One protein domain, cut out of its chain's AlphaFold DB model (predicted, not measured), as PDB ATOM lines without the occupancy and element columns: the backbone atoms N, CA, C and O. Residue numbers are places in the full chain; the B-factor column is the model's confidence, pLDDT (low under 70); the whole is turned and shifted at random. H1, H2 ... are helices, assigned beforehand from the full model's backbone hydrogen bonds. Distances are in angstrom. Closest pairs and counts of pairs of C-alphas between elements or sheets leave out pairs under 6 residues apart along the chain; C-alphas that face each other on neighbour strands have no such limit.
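This is residues 29 to 172 of the 177 residues of an uncharacterized protein of Candidatus Pacearchaeota archaeon (UniProt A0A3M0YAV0). Three long helices, H5, H6 and H7, stand side by side in an up-and-down bundle that makes the long axis, and the short helices H1 to H4 gather at one end of it as a small head round the first part of H5. H5 runs through both parts, H4 folds back along its first part, and H3 makes a corner with H5 where Glu 52, the first residue of H3, comes near His 85, the first residue of H5. The printed part has 144 residues with seven named helices, H1 to H7 in chain order, and no named strand; its class is all helix. The whole is loose, with a radius of gyration of the C-alphas of 18.2 A, and elongated, spanning 59 by 30 by 21 A.

H1 takes residues 29 to 34 and begins at C-alpha 29, (262.712, 497.118, 371.656). H2 follows with residues 40 to 47, H3 with residues 52 to 64, 18.4 A long, and H4 with residues 73 to 81. H5, the longest, takes residues 85 to 116 and runs 46.9 A from C-alpha 85 at (278.663, 485.118, 368.625). H6, residues 122 to 141, is 29.4 A long. H7, residues 144 to 172, is 42.7 A long and ends at C-alpha 172, (272.080, 487.724, 423.663).

H5 is the hub, touching five helices. H5 and H6 form a helical hairpin at a shallow tilt of 5 degrees, opposite ways; their closest C-alphas, of Val 97 and His 139, are 6.5 A apart. H6 and H7 form another at 20 degrees, with the C-alphas of Phe 138 and Asp 146 closest at 4.9 A. H7 touches residues 100 to 114 of H5, the same way at a shallow tilt of 20 degrees; the closest C-alphas are those of Leu 107 and Gly 158, 6.7 A apart. H4 and H5 are a hairpin too, closest at the C-alphas of Ala 78 and Asn 91, 5.0 A. H2 touches H5 at residues 85 to 96, closest at the C-alphas of Ile 47 and Glu 89, 6.3 A. H3 touches H4 with residues 59 to 63 alone, at a steep tilt of 60 degrees; the C-alphas of Lys 63 and Arg 80 are closest, 6.1 A apart. H1 is close to H2 but not clearly touching, with the C-alphas of Leu 34 and Leu 43 closest at 6.5 A. In H1 to H7 every O i to N i+4 pair is within hydrogen-bond range.

The C-alphas farthest apart, of Lys 53 and Lys 172, are 61.2 A apart. The printed part has no cut, and no link is long. Residues 29 to 39, 67 to 72 and 168 to 172 have pLDDT under 70; the mean of the printed part is 85.5.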
ATOM      1  N   ALA A  29     263.383 496.877 370.381       56.22
ATOM      2  CA  ALA A  29     262.712 497.118 371.656       56.22
ATOM      3  C   ALA A  29     262.979 495.990 372.666       56.22
ATOM      4  O   ALA A  29     263.182 496.256 373.852       56.22
ATOM      5  N   ARG A  30     263.036 494.736 372.197       60.22
ATOM      6  CA  ARG A  30     263.373 493.586 373.038       60.22
ATOM      7  C   ARG A  30     264.847 493.600 373.418       60.22
ATOM      8  O   ARG A  30     265.145 493.395 374.585       60.22
ATOM      9  N   ILE A  31     265.745 493.936 372.489       62.16
ATOM     10  CA  ILE A  31     267.172 494.151 372.779       62.16
ATOM     11  C   ILE A  31     267.331 495.194 373.889       62.16
ATOM     12  O   ILE A  31     268.013 494.924 374.868       62.16
ATOM     13  N   ARG A  32     266.638 496.336 373.808       59.44
ATOM     14  CA  ARG A  32     266.681 497.385 374.845       59.44
ATOM     15  C   ARG A  32     266.128 496.937 376.199       59.44
ATOM     16  O   ARG A  32     266.689 497.321 377.216       59.44
ATOM     17  N   GLN A  33     265.069 496.125 376.231       59.25
ATOM     18  CA  GLN A  33     264.575 495.532 377.483       59.25
ATOM     19  C   GLN A  33     265.604 494.591 378.114       59.25
ATOM     20  O   GLN A  33     265.762 494.596 379.329       59.25
ATOM     21  N   LEU A  34     266.333 493.831 377.294       60.25
ATOM     22  CA  LEU A  34     267.388 492.943 377.778       60.25
ATOM     23  C   LEU A  34     268.562 493.695 378.388       60.25
ATOM     24  O   LEU A  34     269.209 493.142 379.260       60.25
ATOM     25  N   LEU A  35     268.796 494.952 377.998       59.62
ATOM     26  CA  LEU A  35     269.813 495.809 378.615       59.62
ATOM     27  C   LEU A  35     269.458 496.245 380.048       59.62
ATOM     28  O   LEU A  35     270.317 496.781 380.745       59.62
ATOM     29  N   ASN A  36     268.221 496.026 380.500       59.47
ATOM     30  CA  ASN A  36     267.771 496.355 381.851       59.47
ATOM     31  C   ASN A  36     267.938 495.129 382.770       59.47
ATOM     32  O   ASN A  36     266.965 494.535 383.229       59.47
ATOM     33  N   PHE A  37     269.193 494.702 382.947       58.03
ATOM     34  CA  PHE A  37     269.596 493.421 383.540       58.03
ATOM     35  C   PHE A  37     269.183 493.247 385.014       58.03
ATOM     36  O   PHE A  37     270.000 493.414 385.919       58.03
ATOM     37  N   GLU A  38     267.937 492.854 385.275       56.84
ATOM     38  CA  GLU A  38     267.557 492.257 386.567       56.84
ATOM     39  C   GLU A  38     268.004 490.784 386.666       56.84
ATOM     40  O   GLU A  38     268.268 490.296 387.764       56.84
ATOM     41  N   HIS A  39     268.183 490.104 385.523       66.81
ATOM     42  CA  HIS A  39     268.468 488.666 385.438       66.81
ATOM     43  C   HIS A  39     269.578 488.353 384.414       66.81
ATOM     44  O   HIS A  39     269.334 488.162 383.220       66.81
ATOM     45  N   VAL A  40     270.835 488.314 384.868       73.25
ATOM     46  CA  VAL A  40     272.033 488.067 384.030       73.25
ATOM     47  C   VAL A  40     271.987 486.702 383.318       73.25
ATOM     48  O   VAL A  40     272.531 486.533 382.225       73.25
ATOM     49  N   GLU A  41     271.299 485.719 383.889       72.12
ATOM     50  CA  GLU A  41     271.088 484.406 383.284       72.12
ATOM     51  C   GLU A  41     270.119 484.430 382.103       72.12
ATOM     52  O   GLU A  41     270.278 483.649 381.164       72.12
ATOM     53  N   GLU A  42     269.122 485.315 382.133       75.44
ATOM     54  CA  GLU A  42     268.181 485.461 381.027       75.44
ATOM     55  C   GLU A  42     268.889 486.046 379.815       75.44
ATOM     56  O   GLU A  42     268.680 485.573 378.699       75.44
ATOM     57  N   LEU A  43     269.805 486.991 380.044       79.81
ATOM     58  CA  LEU A  43     270.695 487.473 378.999       79.81
ATOM     59  C   LEU A  43     271.521 486.330 378.409       79.81
ATOM     60  O   LEU A  43     271.541 486.170 377.191       79.81
ATOM     61  N   PHE A  44     272.198 485.538 379.246       84.75
ATOM     62  CA  PHE A  44     273.012 484.431 378.748       84.75
ATOM     63  C   PHE A  44     272.176 483.436 377.932       84.75
ATOM     64  O   PHE A  44     272.568 483.055 376.831       84.75
ATOM     65  N   HIS A  45     270.994 483.066 378.424       82.50
ATOM     66  CA  HIS A  45     270.097 482.164 377.709       82.50
ATOM     67  C   HIS A  45     269.601 482.742 376.380       82.50
ATOM     68  O   HIS A  45     269.428 482.012 375.412       82.50
ATOM     69  N   ILE A  46     269.366 484.047 376.308       83.44
ATOM     70  CA  ILE A  46     268.953 484.674 375.055       83.44
ATOM     71  C   ILE A  46     270.115 484.717 374.074       83.44
ATOM     72  O   ILE A  46     269.910 484.407 372.906       83.44
ATOM     73  N   ILE A  47     271.327 485.015 374.542       86.12
ATOM     74  CA  ILE A  47     272.533 484.981 373.712       86.12
ATOM     75  C   ILE A  47     272.707 483.605 373.066       86.12
ATOM     76  O   ILE A  47     272.963 483.559 371.870       86.12
ATOM     77  N   THR A  48     272.495 482.502 373.793       86.25
ATOM     78  CA  THR A  48     272.624 481.144 373.223       86.25
ATOM     79  C   THR A  48     271.545 480.789 372.196       86.25
ATOM     80  O   THR A  48     271.690 479.818 371.458       86.25
ATOM     81  N   LEU A  49     270.464 481.569 372.123       86.19
ATOM     82  CA  LEU A  49     269.378 481.405 371.154       86.19
ATOM     83  C   LEU A  49     269.482 482.367 369.960       86.19
ATOM     84  O   LEU A  49     268.684 482.277 369.023       86.19
ATOM     85  N   MET A  50     270.428 483.307 369.994       86.50
ATOM     86  CA  MET A  50     270.641 484.268 368.918       86.50
ATOM     87  C   MET A  50     271.421 483.645 367.766       86.50
ATOM     88  O   MET A  50     272.362 482.890 367.973       86.50
ATOM     89  N   ASN A  51     271.085 484.025 366.537       87.56
ATOM     90  CA  ASN A  51     271.948 483.762 365.387       87.56
ATOM     91  C   ASN A  51     273.004 484.869 365.206       87.56
ATOM     92  O   ASN A  51     272.935 485.932 365.828       87.56
ATOM     93  N   GLU A  52     273.973 484.646 364.314       87.69
ATOM     94  CA  GLU A  52     275.092 485.575 364.087       87.69
ATOM     95  C   GLU A  52     274.630 486.997 363.739       87.69
ATOM     96  O   GLU A  52     275.100 487.962 364.339       87.69
ATOM     97  N   LYS A  53     273.634 487.136 362.851       87.94
ATOM     98  CA  LYS A  53     273.091 488.445 362.442       87.94
ATOM     99  C   LYS A  53     272.453 489.198 363.608       87.94
ATOM    100  O   LYS A  53     272.578 490.416 363.714       87.94
ATOM    101  N   GLN A  54     271.737 488.488 364.478       87.62
ATOM    102  CA  GLN A  54     271.160 489.069 365.688       87.62
ATOM    103  C   GLN A  54     272.252 489.486 366.667       87.62
ATOM    104  O   GLN A  54     272.147 490.548 367.278       87.62
ATOM    105  N   THR A  55     273.307 488.683 366.804       89.62
ATOM    106  CA  THR A  55     274.439 489.009 367.672       89.62
ATOM    107  C   THR A  55     275.191 490.242 367.190       89.62
ATOM    108  O   THR A  55     275.510 491.100 368.009       89.62
ATOM    109  N   GLU A  56     275.428 490.382 365.888       89.50
ATOM    110  CA  GLU A  56     276.049 491.581 365.316       89.50
ATOM    111  C   GLU A  56     275.251 492.842 365.660       89.50
ATOM    112  O   GLU A  56     275.803 493.777 366.242       89.50
ATOM    113  N   ARG A  57     273.934 492.826 365.409       87.94
ATOM    114  CA  ARG A  57     273.036 493.945 365.745       87.94
ATOM    115  C   ARG A  57     273.028 494.256 367.237       87.94
ATOM    116  O   ARG A  57     273.077 495.418 367.635       87.94
ATOM    117  N   PHE A  58     272.985 493.224 368.075       87.50
ATOM    118  CA  PHE A  58     273.050 493.382 369.524       87.50
ATOM    119  C   PHE A  58     274.355 494.047 369.960       87.50
ATOM    120  O   PHE A  58     274.314 495.012 370.718       87.50
ATOM    121  N   LEU A  59     275.506 493.572 369.475       89.62
ATOM    122  CA  LEU A  59     276.812 494.126 369.834       89.62
ATOM    123  C   LEU A  59     276.971 495.568 369.349       89.62
ATOM    124  O   LEU A  59     277.528 496.389 370.079       89.62
ATOM    125  N   GLU A  60     276.484 495.883 368.151       89.06
ATOM    126  CA  GLU A  60     276.481 497.242 367.612       89.06
ATOM    127  C   GLU A  60     275.670 498.186 368.510       89.06
ATOM    128  O   GLU A  60     276.207 499.174 369.021       89.06
ATOM    129  N   HIS A  61     274.415 497.833 368.800       85.38
ATOM    130  CA  HIS A  61     273.555 498.628 369.674       85.38
ATOM    131  C   HIS A  61     274.096 498.736 371.103       85.38
ATOM    132  O   HIS A  61     274.083 499.822 371.691       85.38
ATOM    133  N   TYR A  62     274.613 497.645 371.667       83.69
ATOM    134  CA  TYR A  62     275.174 497.632 373.017       83.69
ATOM    135  C   TYR A  62     276.374 498.580 373.127       83.69
ATOM    136  O   TYR A  62     276.490 499.342 374.086       83.69
ATOM    137  N   LYS A  63     277.269 498.577 372.130       84.81
ATOM    138  CA  LYS A  63     278.469 499.431 372.122       84.81
ATOM    139  C   LYS A  63     278.133 500.912 371.964       84.81
ATOM    140  O   LYS A  63     278.805 501.729 372.590       84.81
ATOM    141  N   GLN A  64     277.102 501.237 371.182       84.25
ATOM    142  CA  GLN A  64     276.588 502.602 371.006       84.25
ATOM    143  C   GLN A  64     275.840 503.128 372.241       84.25
ATOM    144  O   GLN A  64     275.729 504.337 372.434       84.25
ATOM    145  N   THR A  65     275.340 502.232 373.094       78.06
ATOM    146  CA  THR A  65     274.682 502.613 374.346       78.06
ATOM    147  C   THR A  65     275.741 503.070 375.364       78.06
ATOM    148  O   THR A  65     276.766 502.391 375.516       78.06
ATOM    149  N   PRO A  66     275.539 504.196 376.080       72.44
ATOM    150  CA  PRO A  66     276.419 504.604 377.172       72.44
ATOM    151  C   PRO A  66     276.583 503.477 378.195       72.44
ATOM    152  O   PRO A  66     275.634 502.742 378.465       72.44
ATOM    153  N   SER A  67     277.784 503.321 378.758       67.38
ATOM    154  CA  SER A  67     278.020 502.320 379.806       67.38
ATOM    155  C   SER A  67     277.061 502.580 380.970       67.38
ATOM    156  O   SER A  67     277.055 503.670 381.546       67.38
ATOM    157  N   LEU A  68     276.205 501.598 381.269       60.53
ATOM    158  CA  LEU A  68     275.281 501.676 382.393       60.53
ATOM    159  C   LEU A  68     276.092 501.683 383.689       60.53
ATOM    160  O   LEU A  68     277.048 500.925 383.868       60.53
ATOM    161  N   SER A  69     275.729 502.584 384.597       51.75
ATOM    162  CA  SER A  69     276.470 502.804 385.827       51.75
ATOM    163  C   SER A  69     276.439 501.571 386.741       51.75
ATOM    164  O   SER A  69     275.404 501.074 387.173       51.75
ATOM    165  N   ALA A  70     277.650 501.127 387.072       52.06
ATOM    166  CA  ALA A  70     278.068 500.431 388.289       52.06
ATOM    167  C   ALA A  70     277.565 499.009 388.601       52.06
ATOM    168  O   ALA A  70     278.314 498.304 389.275       52.06
ATOM    169  N   ARG A  71     276.383 498.553 388.166       53.19
ATOM    170  CA  ARG A  71     275.803 497.341 388.779       53.19
ATOM    171  C   ARG A  71     276.443 496.014 388.356       53.19
ATOM    172  O   ARG A  71     276.431 495.097 389.166       53.19
ATOM    173  N   ASP A  72     277.078 495.932 387.182       65.12
ATOM    174  CA  ASP A  72     277.841 494.731 386.812       65.12
ATOM    175  C   ASP A  72     278.963 495.000 385.786       65.12
ATOM    176  O   ASP A  72     278.883 494.679 384.598       65.12
ATOM    177  N   ARG A  73     280.047 495.650 386.243       76.00
ATOM    178  CA  ARG A  73     281.197 496.019 385.386       76.00
ATOM    179  C   ARG A  73     281.835 494.819 384.676       76.00
ATOM    180  O   ARG A  73     282.437 495.011 383.619       76.00
ATOM    181  N   SER A  74     281.749 493.617 385.257       78.69
ATOM    182  CA  SER A  74     282.299 492.405 384.638       78.69
ATOM    183  C   SER A  74     281.490 492.013 383.401       78.69
ATOM    184  O   SER A  74     282.057 491.845 382.321       78.69
ATOM    185  N   LEU A  75     280.159 491.985 383.523       82.94
ATOM    186  CA  LEU A  75     279.261 491.663 382.418       82.94
ATOM    187  C   LEU A  75     279.308 492.717 381.302       82.94
ATOM    188  O   LEU A  75     279.423 492.361 380.131       82.94
ATOM    189  N   ASP A  76     279.305 494.010 381.647       83.25
ATOM    190  CA  ASP A  76     279.430 495.090 380.653       83.25
ATOM    191  C   ASP A  76     280.739 494.964 379.859       83.25
ATOM    192  O   ASP A  76     280.750 495.034 378.627       83.25
ATOM    193  N   ARG A  77     281.850 494.688 380.553       86.81
ATOM    194  CA  ARG A  77     283.147 494.439 379.918       86.81
ATOM    195  C   ARG A  77     283.111 493.192 379.034       86.81
ATOM    196  O   ARG A  77     283.631 493.236 377.918       86.81
ATOM    197  N   ALA A  78     282.509 492.101 379.501       88.62
ATOM    198  CA  ALA A  78     282.369 490.860 378.745       88.62
ATOM    199  C   ALA A  78     281.623 491.082 377.420       88.62
ATOM    200  O   ALA A  78     282.089 490.647 376.366       88.62
ATOM    201  N   ILE A  79     280.521 491.831 377.438       89.50
ATOM    202  CA  ILE A  79     279.741 492.121 376.231       89.50
ATOM    203  C   ILE A  79     280.514 493.059 375.294       89.50
ATOM    204  O   ILE A  79     280.676 492.760 374.111       89.50
ATOM    205  N   ARG A  80     281.065 494.167 375.808       88.38
ATOM    206  CA  ARG A  80     281.763 495.176 374.984       88.38
ATOM    207  C   ARG A  80     283.024 494.651 374.307       88.38
ATOM    208  O   ARG A  80     283.358 495.109 373.215       88.38
ATOM    209  N   THR A  81     283.725 493.713 374.935       91.06
ATOM    210  CA  THR A  81     284.949 493.119 374.371       91.06
ATOM    211  C   THR A  81     284.674 492.045 373.322       91.06
ATOM    212  O   THR A  81     285.583 491.690 372.575       91.06
ATOM    213  N   SER A  82     283.431 491.574 373.217       93.38
ATOM    214  CA  SER A  82     283.046 490.528 372.274       93.38
ATOM    215  C   SER A  82     282.911 491.065 370.847       93.38
ATOM    216  O   SER A  82     282.417 492.181 370.615       93.38
ATOM    217  N   ARG A  83     283.374 490.277 369.872       92.12
ATOM    218  CA  ARG A  83     283.357 490.634 368.441       92.12
ATOM    219  C   ARG A  83     282.393 489.798 367.614       92.12
ATOM    220  O   ARG A  83     281.938 490.266 366.581       92.12
ATOM    221  N   ASN A  84     282.104 488.584 368.056       92.50
ATOM    222  CA  ASN A  84     281.264 487.623 367.354       92.50
ATOM    223  C   ASN A  84     280.431 486.813 368.358       92.50
ATOM    224  O   ASN A  84     280.584 486.962 369.572       92.50
ATOM    225  N   HIS A  85     279.558 485.955 367.832       91.31
ATOM    226  CA  HIS A  85     278.663 485.118 368.625       91.31
ATOM    227  C   HIS A  85     279.401 484.219 369.626       91.31
ATOM    228  O   HIS A  85     279.118 484.270 370.821       91.31
ATOM    229  N   ALA A  86     280.408 483.475 369.167       91.31
ATOM    230  CA  ALA A  86     281.155 482.548 370.016       91.31
ATOM    231  C   ALA A  86     281.929 483.254 371.147       91.31
ATOM    232  O   ALA A  86     282.040 482.731 372.259       91.31
ATOM    233  N   GLU A  87     282.482 484.440 370.881       94.06
ATOM    234  CA  GLU A  87     283.117 485.271 371.904       94.06
ATOM    235  C   GLU A  87     282.098 485.809 372.903       94.06
ATOM    236  O   GLU A  87     282.356 485.747 374.104       94.06
ATOM    237  N   LEU A  88     280.947 486.296 372.426       92.44
ATOM    238  CA  LEU A  88     279.889 486.830 373.279       92.44
ATOM    239  C   LEU A  88     279.373 485.770 374.250       92.44
ATOM    240  O   LEU A  88     279.354 486.007 375.457       92.44
ATOM    241  N   GLU A  89     279.024 484.592 373.738       91.56
ATOM    242  CA  GLU A  89     278.553 483.473 374.549       91.56
ATOM    243  C   GLU A  89     279.581 483.092 375.624       91.56
ATOM    244  O   GLU A  89     279.264 483.044 376.814       91.56
ATOM    245  N   ARG A  90     280.846 482.905 375.230       92.38
ATOM    246  CA  ARG A  90     281.929 482.520 376.147       92.38
ATOM    247  C   ARG A  90     282.210 483.583 377.204       92.38
ATOM    248  O   ARG A  90     282.451 483.254 378.366       92.38
ATOM    249  N   ASN A  91     282.248 484.852 376.808       92.06
ATOM    250  CA  ASN A  91     282.559 485.956 377.708       92.06
ATOM    251  C   ASN A  91     281.438 486.163 378.723       92.06
ATOM    252  O   ASN A  91     281.726 486.336 379.907       92.06
ATOM    253  N   VAL A  92     280.181 486.085 378.286       90.44
ATOM    254  CA  VAL A  92     279.032 486.197 379.185       90.44
ATOM    255  C   VAL A  92     278.954 484.998 380.122       90.44
ATOM    256  O   VAL A  92     278.836 485.209 381.325       90.44
ATOM    257  N   LEU A  93     279.121 483.763 379.629       92.44
ATOM    258  CA  LEU A  93     279.164 482.571 380.485       92.44
ATOM    259  C   LEU A  93     280.209 482.717 381.597       92.44
ATOM    260  O   LEU A  93     279.921 482.460 382.765       92.44
ATOM    261  N   ARG A  94     281.414 483.169 381.237       92.06
ATOM    262  CA  ARG A  94     282.492 483.415 382.197       92.06
ATOM    263  C   ARG A  94     282.092 484.448 383.246       92.06
ATOM    264  O   ARG A  94     282.256 484.172 384.429       92.06
ATOM    265  N   ALA A  95     281.529 485.582 382.832       89.25
ATOM    266  CA  ALA A  95     281.078 486.622 383.754       89.25
ATOM    267  C   ALA A  95     279.996 486.103 384.720       89.25
ATOM    268  O   ALA A  95     280.065 486.357 385.922       89.25
ATOM    269  N   VAL A  96     279.042 485.300 384.231       89.75
ATOM    270  CA  VAL A  96     278.010 484.671 385.077       89.75
ATOM    271  C   VAL A  96     278.638 483.705 386.089       89.75
ATOM    272  O   VAL A  96     278.274 483.697 387.264       89.75
ATOM    273  N   VAL A  97     279.599 482.885 385.658       93.06
ATOM    274  CA  VAL A  97     280.305 481.937 386.536       93.06
ATOM    275  C   VAL A  97     281.153 482.665 387.582       93.06
ATOM    276  O   VAL A  97     281.177 482.251 388.741       93.06
ATOM    277  N   GLU A  98     281.834 483.748 387.213       91.31
ATOM    278  CA  GLU A  98     282.566 484.616 388.145       91.31
ATOM    279  C   GLU A  98     281.629 485.208 389.203       91.31
ATOM    280  O   GLU A  98     281.939 485.137 390.392       91.31
ATOM    281  N   HIS A  99     280.452 485.689 388.799       89.12
ATOM    282  CA  HIS A  99     279.436 486.189 389.724       89.12
ATOM    283  C   HIS A  99     278.992 485.115 390.731       89.12
ATOM    284  O   HIS A  99     279.040 485.341 391.939       89.12
ATOM    285  N   LEU A 100     278.652 483.907 390.263       92.44
ATOM    286  CA  LEU A 100     278.282 482.787 391.143       92.44
ATOM    287  C   LEU A 100     279.407 482.407 392.118       92.44
ATOM    288  O   LEU A 100     279.147 482.053 393.270       92.44
ATOM    289  N   ASN A 101     280.663 482.453 391.668       94.50
ATOM    290  CA  ASN A 101     281.814 482.201 392.534       94.50
ATOM    291  C   ASN A 101     281.985 483.301 393.587       94.50
ATOM    292  O   ASN A 101     282.261 482.973 394.737       94.50
ATOM    293  N   SER A 102     281.760 484.566 393.224       92.06
ATOM    294  CA  SER A 102     281.772 485.683 394.170       92.06
ATOM    295  C   SER A 102     280.676 485.542 395.228       92.06
ATOM    296  O   SER A 102     280.941 485.762 396.408       92.06
ATOM    297  N   GLU A 103     279.460 485.138 394.845       93.50
ATOM    298  CA  GLU A 103     278.379 484.856 395.801       93.50
ATOM    299  C   GLU A 103     278.765 483.705 396.747       93.50
ATOM    300  O   GLU A 103     278.597 483.808 397.962       93.50
ATOM    301  N   ARG A 104     279.355 482.626 396.215       95.88
ATOM    302  CA  ARG A 104     279.866 481.509 397.027       95.88
ATOM    303  C   ARG A 104     280.929 481.972 398.027       95.88
ATOM    304  O   ARG A 104     280.927 481.524 399.169       95.88
ATOM    305  N   GLU A 105     281.862 482.815 397.600       96.06
ATOM    306  CA  GLU A 105     282.921 483.343 398.467       96.06
ATOM    307  C   GLU A 105     282.358 484.233 399.572       96.06
ATOM    308  O   GLU A 105     282.760 484.083 400.723       96.06
ATOM    309  N   ALA A 106     281.356 485.061 399.269       95.00
ATOM    310  CA  ALA A 106     280.656 485.847 400.281       95.00
ATOM    311  C   ALA A 106     279.995 484.959 401.352       95.00
ATOM    312  O   ALA A 106     280.147 485.226 402.546       95.00
ATOM    313  N   LEU A 107     279.327 483.870 400.949       96.50
ATOM    314  CA  LEU A 107     278.762 482.889 401.888       96.50
ATOM    315  C   LEU A 107     279.857 482.224 402.739       96.50
ATOM    316  O   LEU A 107     279.707 482.093 403.952       96.50
ATOM    317  N   ALA A 108     280.990 481.859 402.128       96.00
ATOM    318  CA  ALA A 108     282.132 481.288 402.841       96.00
ATOM    319  C   ALA A 108     282.683 482.249 403.910       96.00
ATOM    320  O   ALA A 108     282.979 481.838 405.035       96.00
ATOM    321  N   SER A 109     282.789 483.539 403.577       95.56
ATOM    322  CA  SER A 109     283.195 484.584 404.517       95.56
ATOM    323  C   SER A 109     282.189 484.739 405.658       95.56
ATOM    324  O   SER A 109     282.599 484.756 406.816       95.56
ATOM    325  N   GLN A 110     280.884 484.774 405.371       94.06
ATOM    326  CA  GLN A 110     279.839 484.842 406.402       94.06
ATOM    327  C   GLN A 110     279.905 483.656 407.372       94.06
ATOM    328  O   GLN A 110     279.844 483.837 408.586       94.06
ATOM    329  N   MET A 111     280.104 482.445 406.854       94.38
ATOM    330  CA  MET A 111     280.291 481.251 407.679       94.38
ATOM    331  C   MET A 111     281.556 481.325 408.530       94.38
ATOM    332  O   MET A 111     281.555 480.923 409.691       94.38
ATOM    333  N   SER A 112     282.644 481.863 407.978       94.19
ATOM    334  CA  SER A 112     283.863 482.102 408.747       94.19
ATOM    335  C   SER A 112     283.618 483.045 409.928       94.19
ATOM    336  O   SER A 112     284.145 482.794 411.010       94.19
ATOM    337  N   GLU A 113     282.820 484.098 409.752       93.38
ATOM    338  CA  GLU A 113     282.465 485.016 410.840       93.38
ATOM    339  C   GLU A 113     281.564 484.358 411.890       93.38
ATOM    340  O   GLU A 113     281.803 484.516 413.086       93.38
ATOM    341  N   LEU A 114     280.589 483.548 411.474       92.19
ATOM    342  CA  LEU A 114     279.744 482.770 412.387       92.19
ATOM    343  C   LEU A 114     280.563 481.793 413.244       92.19
ATOM    344  O   LEU A 114     280.381 481.734 414.461       92.19
ATOM    345  N   ARG A 115     281.537 481.094 412.652       92.50
ATOM    346  CA  ARG A 115     282.429 480.190 413.399       92.50
ATOM    347  C   ARG A 115     283.275 480.917 414.436       92.50
ATOM    348  O   ARG A 115     283.445 480.407 415.538       92.50
ATOM    349  N   LYS A 116     283.770 482.123 414.126       92.38
ATOM    350  CA  LYS A 116     284.484 482.965 415.108       92.38
ATOM    351  C   LYS A 116     283.598 483.348 416.298       92.38
ATOM    352  O   LYS A 116     284.116 483.580 417.383       92.38
ATOM    353  N   GLN A 117     282.281 483.392 416.102       91.12
ATOM    354  CA  GLN A 117     281.292 483.630 417.157       91.12
ATOM    355  C   GLN A 117     280.894 482.349 417.913       91.12
ATOM    356  O   GLN A 117     280.116 482.427 418.858       91.12
ATOM    357  N   GLY A 118     281.438 481.184 417.537       91.06
ATOM    358  CA  GLY A 118     281.113 479.888 418.140       91.06
ATOM    359  C   GLY A 118     279.842 479.237 417.588       91.06
ATOM    360  O   GLY A 118     279.365 478.262 418.164       91.06
ATOM    361  N   ILE A 119     279.291 479.754 416.486       92.00
ATOM    362  CA  ILE A 119     278.084 479.220 415.851       92.00
ATOM    363  C   ILE A 119     278.478 478.088 414.901       92.00
ATOM    364  O   ILE A 119     279.349 478.256 414.044       92.00
ATOM    365  N   ASP A 120     277.817 476.939 415.038       91.81
ATOM    366  CA  ASP A 120     278.018 475.792 414.151       91.81
ATOM    367  C   ASP A 120     277.526 476.103 412.727       91.81
ATOM    368  O   ASP A 120     276.396 476.558 412.530       91.81
ATOM    369  N   THR A 121     278.368 475.837 411.728       94.06
ATOM    370  CA  THR A 121     278.079 476.011 410.294       94.06
ATOM    371  C   THR A 121     278.336 474.743 409.473       94.06
ATOM    372  O   THR A 121     278.467 474.818 408.251       94.06
ATOM    373  N   TYR A 122     278.470 473.576 410.112       94.75
ATOM    374  CA  TYR A 122     278.886 472.334 409.451       94.75
ATOM    375  C   TYR A 122     277.975 471.937 408.276       94.75
ATOM    376  O   TYR A 122     278.448 471.569 407.199       94.75
ATOM    377  N   ILE A 123     276.656 472.051 408.450       94.94
ATOM    378  CA  ILE A 123     275.686 471.714 407.398       94.94
ATOM    379  C   ILE A 123     275.826 472.654 406.195       94.94
ATOM    380  O   ILE A 123     275.808 472.203 405.046       94.94
ATOM    381  N   GLU A 124     276.014 473.948 406.437       95.44
ATOM    382  CA  GLU A 124     276.219 474.939 405.389       95.44
ATOM    383  C   GLU A 124     277.553 474.719 404.663       95.44
ATOM    384  O   GLU A 124     277.613 474.915 403.450       95.44
ATOM    385  N   GLU A 125     278.593 474.210 405.336       94.44
ATOM    386  CA  GLU A 125     279.876 473.856 404.698       94.44
ATOM    387  C   GLU A 125     279.701 472.737 403.677       94.44
ATOM    388  O   GLU A 125     280.173 472.850 402.540       94.44
ATOM    389  N   LEU A 126     278.944 471.696 404.024       96.19
ATOM    390  CA  LEU A 126     278.620 470.616 403.090       96.19
ATOM    391  C   LEU A 126     277.828 471.132 401.879       96.19
ATOM    392  O   LEU A 126     278.094 470.742 400.734       96.19
ATOM    393  N   LYS A 127     276.876 472.047 402.096       96.44
ATOM    394  CA  LYS A 127     276.117 472.679 401.006       96.44
ATOM    395  C   LYS A 127     276.998 473.568 400.130       96.44
ATOM    396  O   LYS A 127     276.854 473.534 398.908       96.44
ATOM    397  N   LEU A 128     277.947 474.295 400.715       95.12
ATOM    398  CA  LEU A 128     278.904 475.133 399.995       95.12
ATOM    399  C   LEU A 128     279.831 474.294 399.096       95.12
ATOM    400  O   LEU A 128     280.091 474.658 397.944       95.12
ATOM    401  N   MET A 129     280.268 473.120 399.568       94.69
ATOM    402  CA  MET A 129     281.014 472.156 398.747       94.69
ATOM    403  C   MET A 129     280.177 471.655 397.563       94.69
ATOM    404  O   MET A 129     280.653 471.617 396.424       94.69
ATOM    405  N   LYS A 130     278.899 471.330 397.797       95.69
ATOM    406  CA  LYS A 130     277.957 470.949 396.733       95.69
ATOM    407  C   LYS A 130     277.738 472.086 395.730       95.69
ATOM    408  O   LYS A 130     277.685 471.826 394.527       95.69
ATOM    409  N   LEU A 131     277.647 473.331 396.198       96.06
ATOM    410  CA  LEU A 131     277.497 474.518 395.355       96.06
ATOM    411  C   LEU A 131     278.674 474.663 394.380       96.06
ATOM    412  O   LEU A 131     278.442 474.860 393.188       96.06
ATOM    413  N   LYS A 132     279.919 474.461 394.835       94.31
ATOM    414  CA  LYS A 132     281.102 474.465 393.951       94.31
ATOM    415  C   LYS A 132     280.940 473.501 392.770       94.31
ATOM    416  O   LYS A 132     281.220 473.867 391.629       94.31
ATOM    417  N   HIS A 133     280.447 472.290 393.023       95.44
ATOM    418  CA  HIS A 133     280.207 471.311 391.964       95.44
ATOM    419  C   HIS A 133     279.087 471.745 391.001       95.44
ATOM    420  O   HIS A 133     279.213 471.560 389.793       95.44
ATOM    421  N   LYS A 134     278.015 472.378 391.500       95.38
ATOM    422  CA  LYS A 134     276.930 472.901 390.651       95.38
ATOM    423  C   LYS A 134     277.380 474.053 389.756       95.38
ATOM    424  O   LYS A 134     277.033 474.050 388.579       95.38
ATOM    425  N   ILE A 135     278.202 474.967 390.268       96.12
ATOM    426  CA  ILE A 135     278.805 476.039 389.459       96.12
ATOM    427  C   ILE A 135     279.684 475.437 388.355       96.12
ATOM    428  O   ILE A 135     279.580 475.836 387.199       96.12
ATOM    429  N   SER A 136     280.499 474.427 388.683       95.62
ATOM    430  CA  SER A 136     281.330 473.735 387.689       95.62
ATOM    431  C   SER A 136     280.499 473.036 386.610       95.62
ATOM    432  O   SER A 136     280.890 473.045 385.446       95.62
ATOM    433  N   LEU A 137     279.368 472.430 386.978       95.81
ATOM    434  CA  LEU A 137     278.466 471.785 386.024       95.81
ATOM    435  C   LEU A 137     277.811 472.811 385.093       95.81
ATOM    436  O   LEU A 137     277.752 472.586 383.888       95.81
ATOM    437  N   PHE A 138     277.360 473.945 385.633       94.81
ATOM    438  CA  PHE A 138     276.838 475.038 384.817       94.81
ATOM    439  C   PHE A 138     277.900 475.564 383.846       94.81
ATOM    440  O   PHE A 138     277.628 475.679 382.656       94.81
ATOM    441  N   HIS A 139     279.130 475.789 384.315       94.94
ATOM    442  CA  HIS A 139     280.229 476.242 383.462       94.94
ATOM    443  C   HIS A 139     280.513 475.272 382.304       94.94
ATOM    444  O   HIS A 139     280.779 475.708 381.190       94.94
ATOM    445  N   ALA A 140     280.422 473.963 382.549       93.81
ATOM    446  CA  ALA A 140     280.655 472.953 381.520       93.81
ATOM    447  C   ALA A 140     279.498 472.815 380.516       93.81
ATOM    448  O   ALA A 140     279.723 472.409 379.379       93.81
ATOM    449  N   THR A 141     278.261 473.088 380.935       91.69
ATOM    450  CA  THR A 141     277.061 472.784 380.140       91.69
ATOM    451  C   THR A 141     276.401 474.005 379.516       91.69
ATOM    452  O   THR A 141     275.677 473.846 378.537       91.69
ATOM    453  N   GLY A 142     276.567 475.194 380.102       89.12
ATOM    454  CA  GLY A 142     275.829 476.400 379.722       89.12
ATOM    455  C   GLY A 142     274.308 476.271 379.882       89.12
ATOM    456  O   GLY A 142     273.554 477.050 379.305       89.12
ATOM    457  N   LYS A 143     273.812 475.279 380.632       89.69
ATOM    458  CA  LYS A 143     272.372 475.010 380.725       89.69
ATOM    459  C   LYS A 143     271.694 475.864 381.785       89.69
ATOM    460  O   LYS A 143     272.143 475.931 382.932       89.69
ATOM    461  N   LYS A 144     270.549 476.446 381.420       88.00
ATOM    462  CA  LYS A 144     269.715 477.272 382.306       88.00
ATOM    463  C   LYS A 144     269.324 476.518 383.583       88.00
ATOM    464  O   LYS A 144     269.361 477.074 384.676       88.00
ATOM    465  N   GLU A 145     269.016 475.227 383.482       90.56
ATOM    466  CA  GLU A 145     268.633 474.399 384.629       90.56
ATOM    467  C   GLU A 145     269.777 474.234 385.637       90.56
ATOM    468  O   GLU A 145     269.540 474.173 386.844       90.56
ATOM    469  N   ASP A 146     271.019 474.148 385.160       92.25
ATOM    470  CA  ASP A 146     272.186 473.984 386.025       92.25
ATOM    471  C   ASP A 146     272.545 475.290 386.743       92.25
ATOM    472  O   ASP A 146     272.910 475.249 387.922       92.25
ATOM    473  N   TYR A 147     272.314 476.442 386.102       91.50
ATOM    474  CA  TYR A 147     272.374 477.754 386.752       91.50
ATOM    475  C   TYR A 147     271.399 477.851 387.936       91.50
ATOM    476  O   TYR A 147     271.814 478.154 389.057       91.50
ATOM    477  N   TYR A 148     270.115 477.518 387.743       90.31
ATOM    478  CA  TYR A 148     269.129 477.617 388.830       90.31
ATOM    479  C   TYR A 148     269.399 476.647 389.976       90.31
ATOM    480  O   TYR A 148     269.124 476.975 391.129       90.31
ATOM    481  N   LYS A 149     269.992 475.480 389.707       94.00
ATOM    482  CA  LYS A 149     270.454 474.585 390.780       94.00
ATOM    483  C   LYS A 149     271.532 475.248 391.642       94.00
ATOM    484  O   LYS A 149     271.527 475.042 392.854       94.00
ATOM    485  N   ALA A 150     272.445 476.018 391.043       94.75
ATOM    486  CA  ALA A 150     273.453 476.773 391.783       94.75
ATOM    487  C   ALA A 150     272.821 477.940 392.563       94.75
ATOM    488  O   ALA A 150     273.038 478.040 393.768       94.75
ATOM    489  N   LYS A 151     271.973 478.761 391.926       92.44
ATOM    490  CA  LYS A 151     271.299 479.886 392.605       92.44
ATOM    491  C   LYS A 151     270.397 479.445 393.748       92.44
ATOM    492  O   LYS A 151     270.401 480.085 394.793       92.44
ATOM    493  N   LYS A 152     269.676 478.333 393.589       94.38
ATOM    494  CA  LYS A 152     268.853 477.773 394.666       94.38
ATOM    495  C   LYS A 152     269.697 477.444 395.896       94.38
ATOM    496  O   LYS A 152     269.314 477.809 396.998       94.38
ATOM    497  N   LEU A 153     270.863 476.819 395.709       95.81
ATOM    498  CA  LEU A 153     271.779 476.539 396.818       95.81
ATOM    499  C   LEU A 153     272.349 477.816 397.445       95.81
ATOM    500  O   LEU A 153     272.453 477.874 398.663       95.81
ATOM    501  N   ILE A 154     272.695 478.832 396.646       95.81
ATOM    502  CA  ILE A 154     273.142 480.138 397.168       95.81
ATOM    503  C   ILE A 154     272.068 480.743 398.073       95.81
ATOM    504  O   ILE A 154     272.371 481.164 399.187       95.81
ATOM    505  N   PHE A 155     270.816 480.744 397.613       94.56
ATOM    506  CA  PHE A 155     269.682 481.257 398.373       94.56
ATOM    507  C   PHE A 155     269.445 480.461 399.663       94.56
ATOM    508  O   PHE A 155     269.374 481.056 400.732       94.56
ATOM    509  N   GLU A 156     269.386 479.127 399.581       95.50
ATOM    510  CA  GLU A 156     269.191 478.249 400.744       95.50
ATOM    511  C   GLU A 156     270.264 478.470 401.816       95.50
ATOM    512  O   GLU A 156     269.931 478.648 402.984       95.50
ATOM    513  N   ILE A 157     271.543 478.503 401.423       95.81
ATOM    514  CA  ILE A 157     272.642 478.764 402.360       95.81
ATOM    515  C   ILE A 157     272.493 480.173 402.947       95.81
ATOM    516  O   ILE A 157     272.574 480.340 404.157       95.81
ATOM    517  N   GLY A 158     272.243 481.189 402.117       94.62
ATOM    518  CA  GLY A 158     272.113 482.575 402.572       94.62
ATOM    519  C   GLY A 158     271.003 482.783 403.608       94.62
ATOM    520  O   GLY A 158     271.220 483.479 404.601       94.62
ATOM    521  N   GLU A 159     269.841 482.157 403.414       94.69
ATOM    522  CA  GLU A 159     268.730 482.207 404.372       94.69
ATOM    523  C   GLU A 159     269.081 481.505 405.692       94.69
ATOM    524  O   GLU A 159     268.809 482.043 406.765       94.69
ATOM    525  N   GLU A 160     269.751 480.352 405.638       94.12
ATOM    526  CA  GLU A 160     270.190 479.625 406.837       94.12
ATOM    527  C   GLU A 160     271.222 480.417 407.648       94.12
ATOM    528  O   GLU A 160     271.098 480.534 408.870       94.12
ATOM    529  N   LEU A 161     272.207 481.028 406.981       93.25
ATOM    530  CA  LEU A 161     273.195 481.883 407.644       93.25
ATOM    531  C   LEU A 161     272.537 483.117 408.270       93.25
ATOM    532  O   LEU A 161     272.876 483.486 409.397       93.25
ATOM    533  N   ARG A 162     271.570 483.738 407.582       91.88
ATOM    534  CA  ARG A 162     270.815 484.877 408.124       91.88
ATOM    535  C   ARG A 162     270.005 484.475 409.354       91.88
ATOM    536  O   ARG A 162     270.084 485.154 410.375       91.88
ATOM    537  N   ALA A 163     269.298 483.348 409.299       89.88
ATOM    538  CA  ALA A 163     268.528 482.836 410.428       89.88
ATOM    539  C   ALA A 163     269.415 482.572 411.658       89.88
ATOM    540  O   ALA A 163     269.020 482.882 412.784       89.88
ATOM    541  N   LYS A 164     270.635 482.059 411.457       89.38
ATOM    542  CA  LYS A 164     271.615 481.856 412.537       89.38
ATOM    543  C   LYS A 164     272.082 483.172 413.165       89.38
ATOM    544  O   LYS A 164     272.140 483.265 414.391       89.38
ATOM    545  N   LEU A 165     272.347 484.196 412.352       84.69
ATOM    546  CA  LEU A 165     272.700 485.537 412.838       84.69
ATOM    547  C   LEU A 165     271.566 486.166 413.666       84.69
ATOM    548  O   LEU A 165     271.804 486.724 414.738       84.69
ATOM    549  N   GLU A 166     270.325 486.053 413.196       84.06
ATOM    550  CA  GLU A 166     269.152 486.620 413.872       84.06
ATOM    551  C   GLU A 166     268.773 485.856 415.152       84.06
ATOM    552  O   GLU A 166     268.365 486.467 416.147       84.06
ATOM    553  N   GLY A 167     268.935 484.529 415.159       73.94
ATOM    554  CA  GLY A 167     268.689 483.676 416.323       73.94
ATOM    555  C   GLY A 167     269.601 484.004 417.510       73.94
ATOM    556  O   GLY A 167     269.133 484.093 418.647       73.94
ATOM    557  N   GLU A 168     270.884 484.277 417.258       60.81
ATOM    558  CA  GLU A 168     271.825 484.726 418.294       60.81
ATOM    559  C   GLU A 168     271.538 486.142 418.809       60.81
ATOM    560  O   GLU A 168     271.708 486.408 420.004       60.81
ATOM    561  N   GLY A 169     271.071 487.047 417.941       57.75
ATOM    562  CA  GLY A 169     270.683 488.406 418.331       57.75
ATOM    563  C   GLY A 169     269.601 488.415 419.417       57.75
ATOM    564  O   GLY A 169     269.692 489.174 420.385       57.75
ATOM    565  N   LYS A 170     268.632 487.495 419.318       52.88
ATOM    566  CA  LYS A 170     267.575 487.299 420.325       52.88
ATOM    567  C   LYS A 170     268.093 486.621 421.600       52.88
ATOM    568  O   LYS A 170     267.713 487.008 422.702       52.88
ATOM    569  N   ALA A 171     269.004 485.652 421.481       55.09
ATOM    570  CA  ALA A 171     269.571 484.943 422.633       55.09
ATOM    571  C   ALA A 171     270.474 485.832 423.515       55.09
ATOM    572  O   ALA A 171     270.479 485.687 424.739       55.09
ATOM    573  N   LYS A 172     271.216 486.782 422.923       52.88
ATOM    574  CA  LYS A 172     272.080 487.724 423.663       52.88
ATOM    575  C   LYS A 172     271.297 488.827 424.391       52.88
ATOM    576  O   LYS A 172     271.770 489.297 425.422       52.88
TER     577      LYS A 172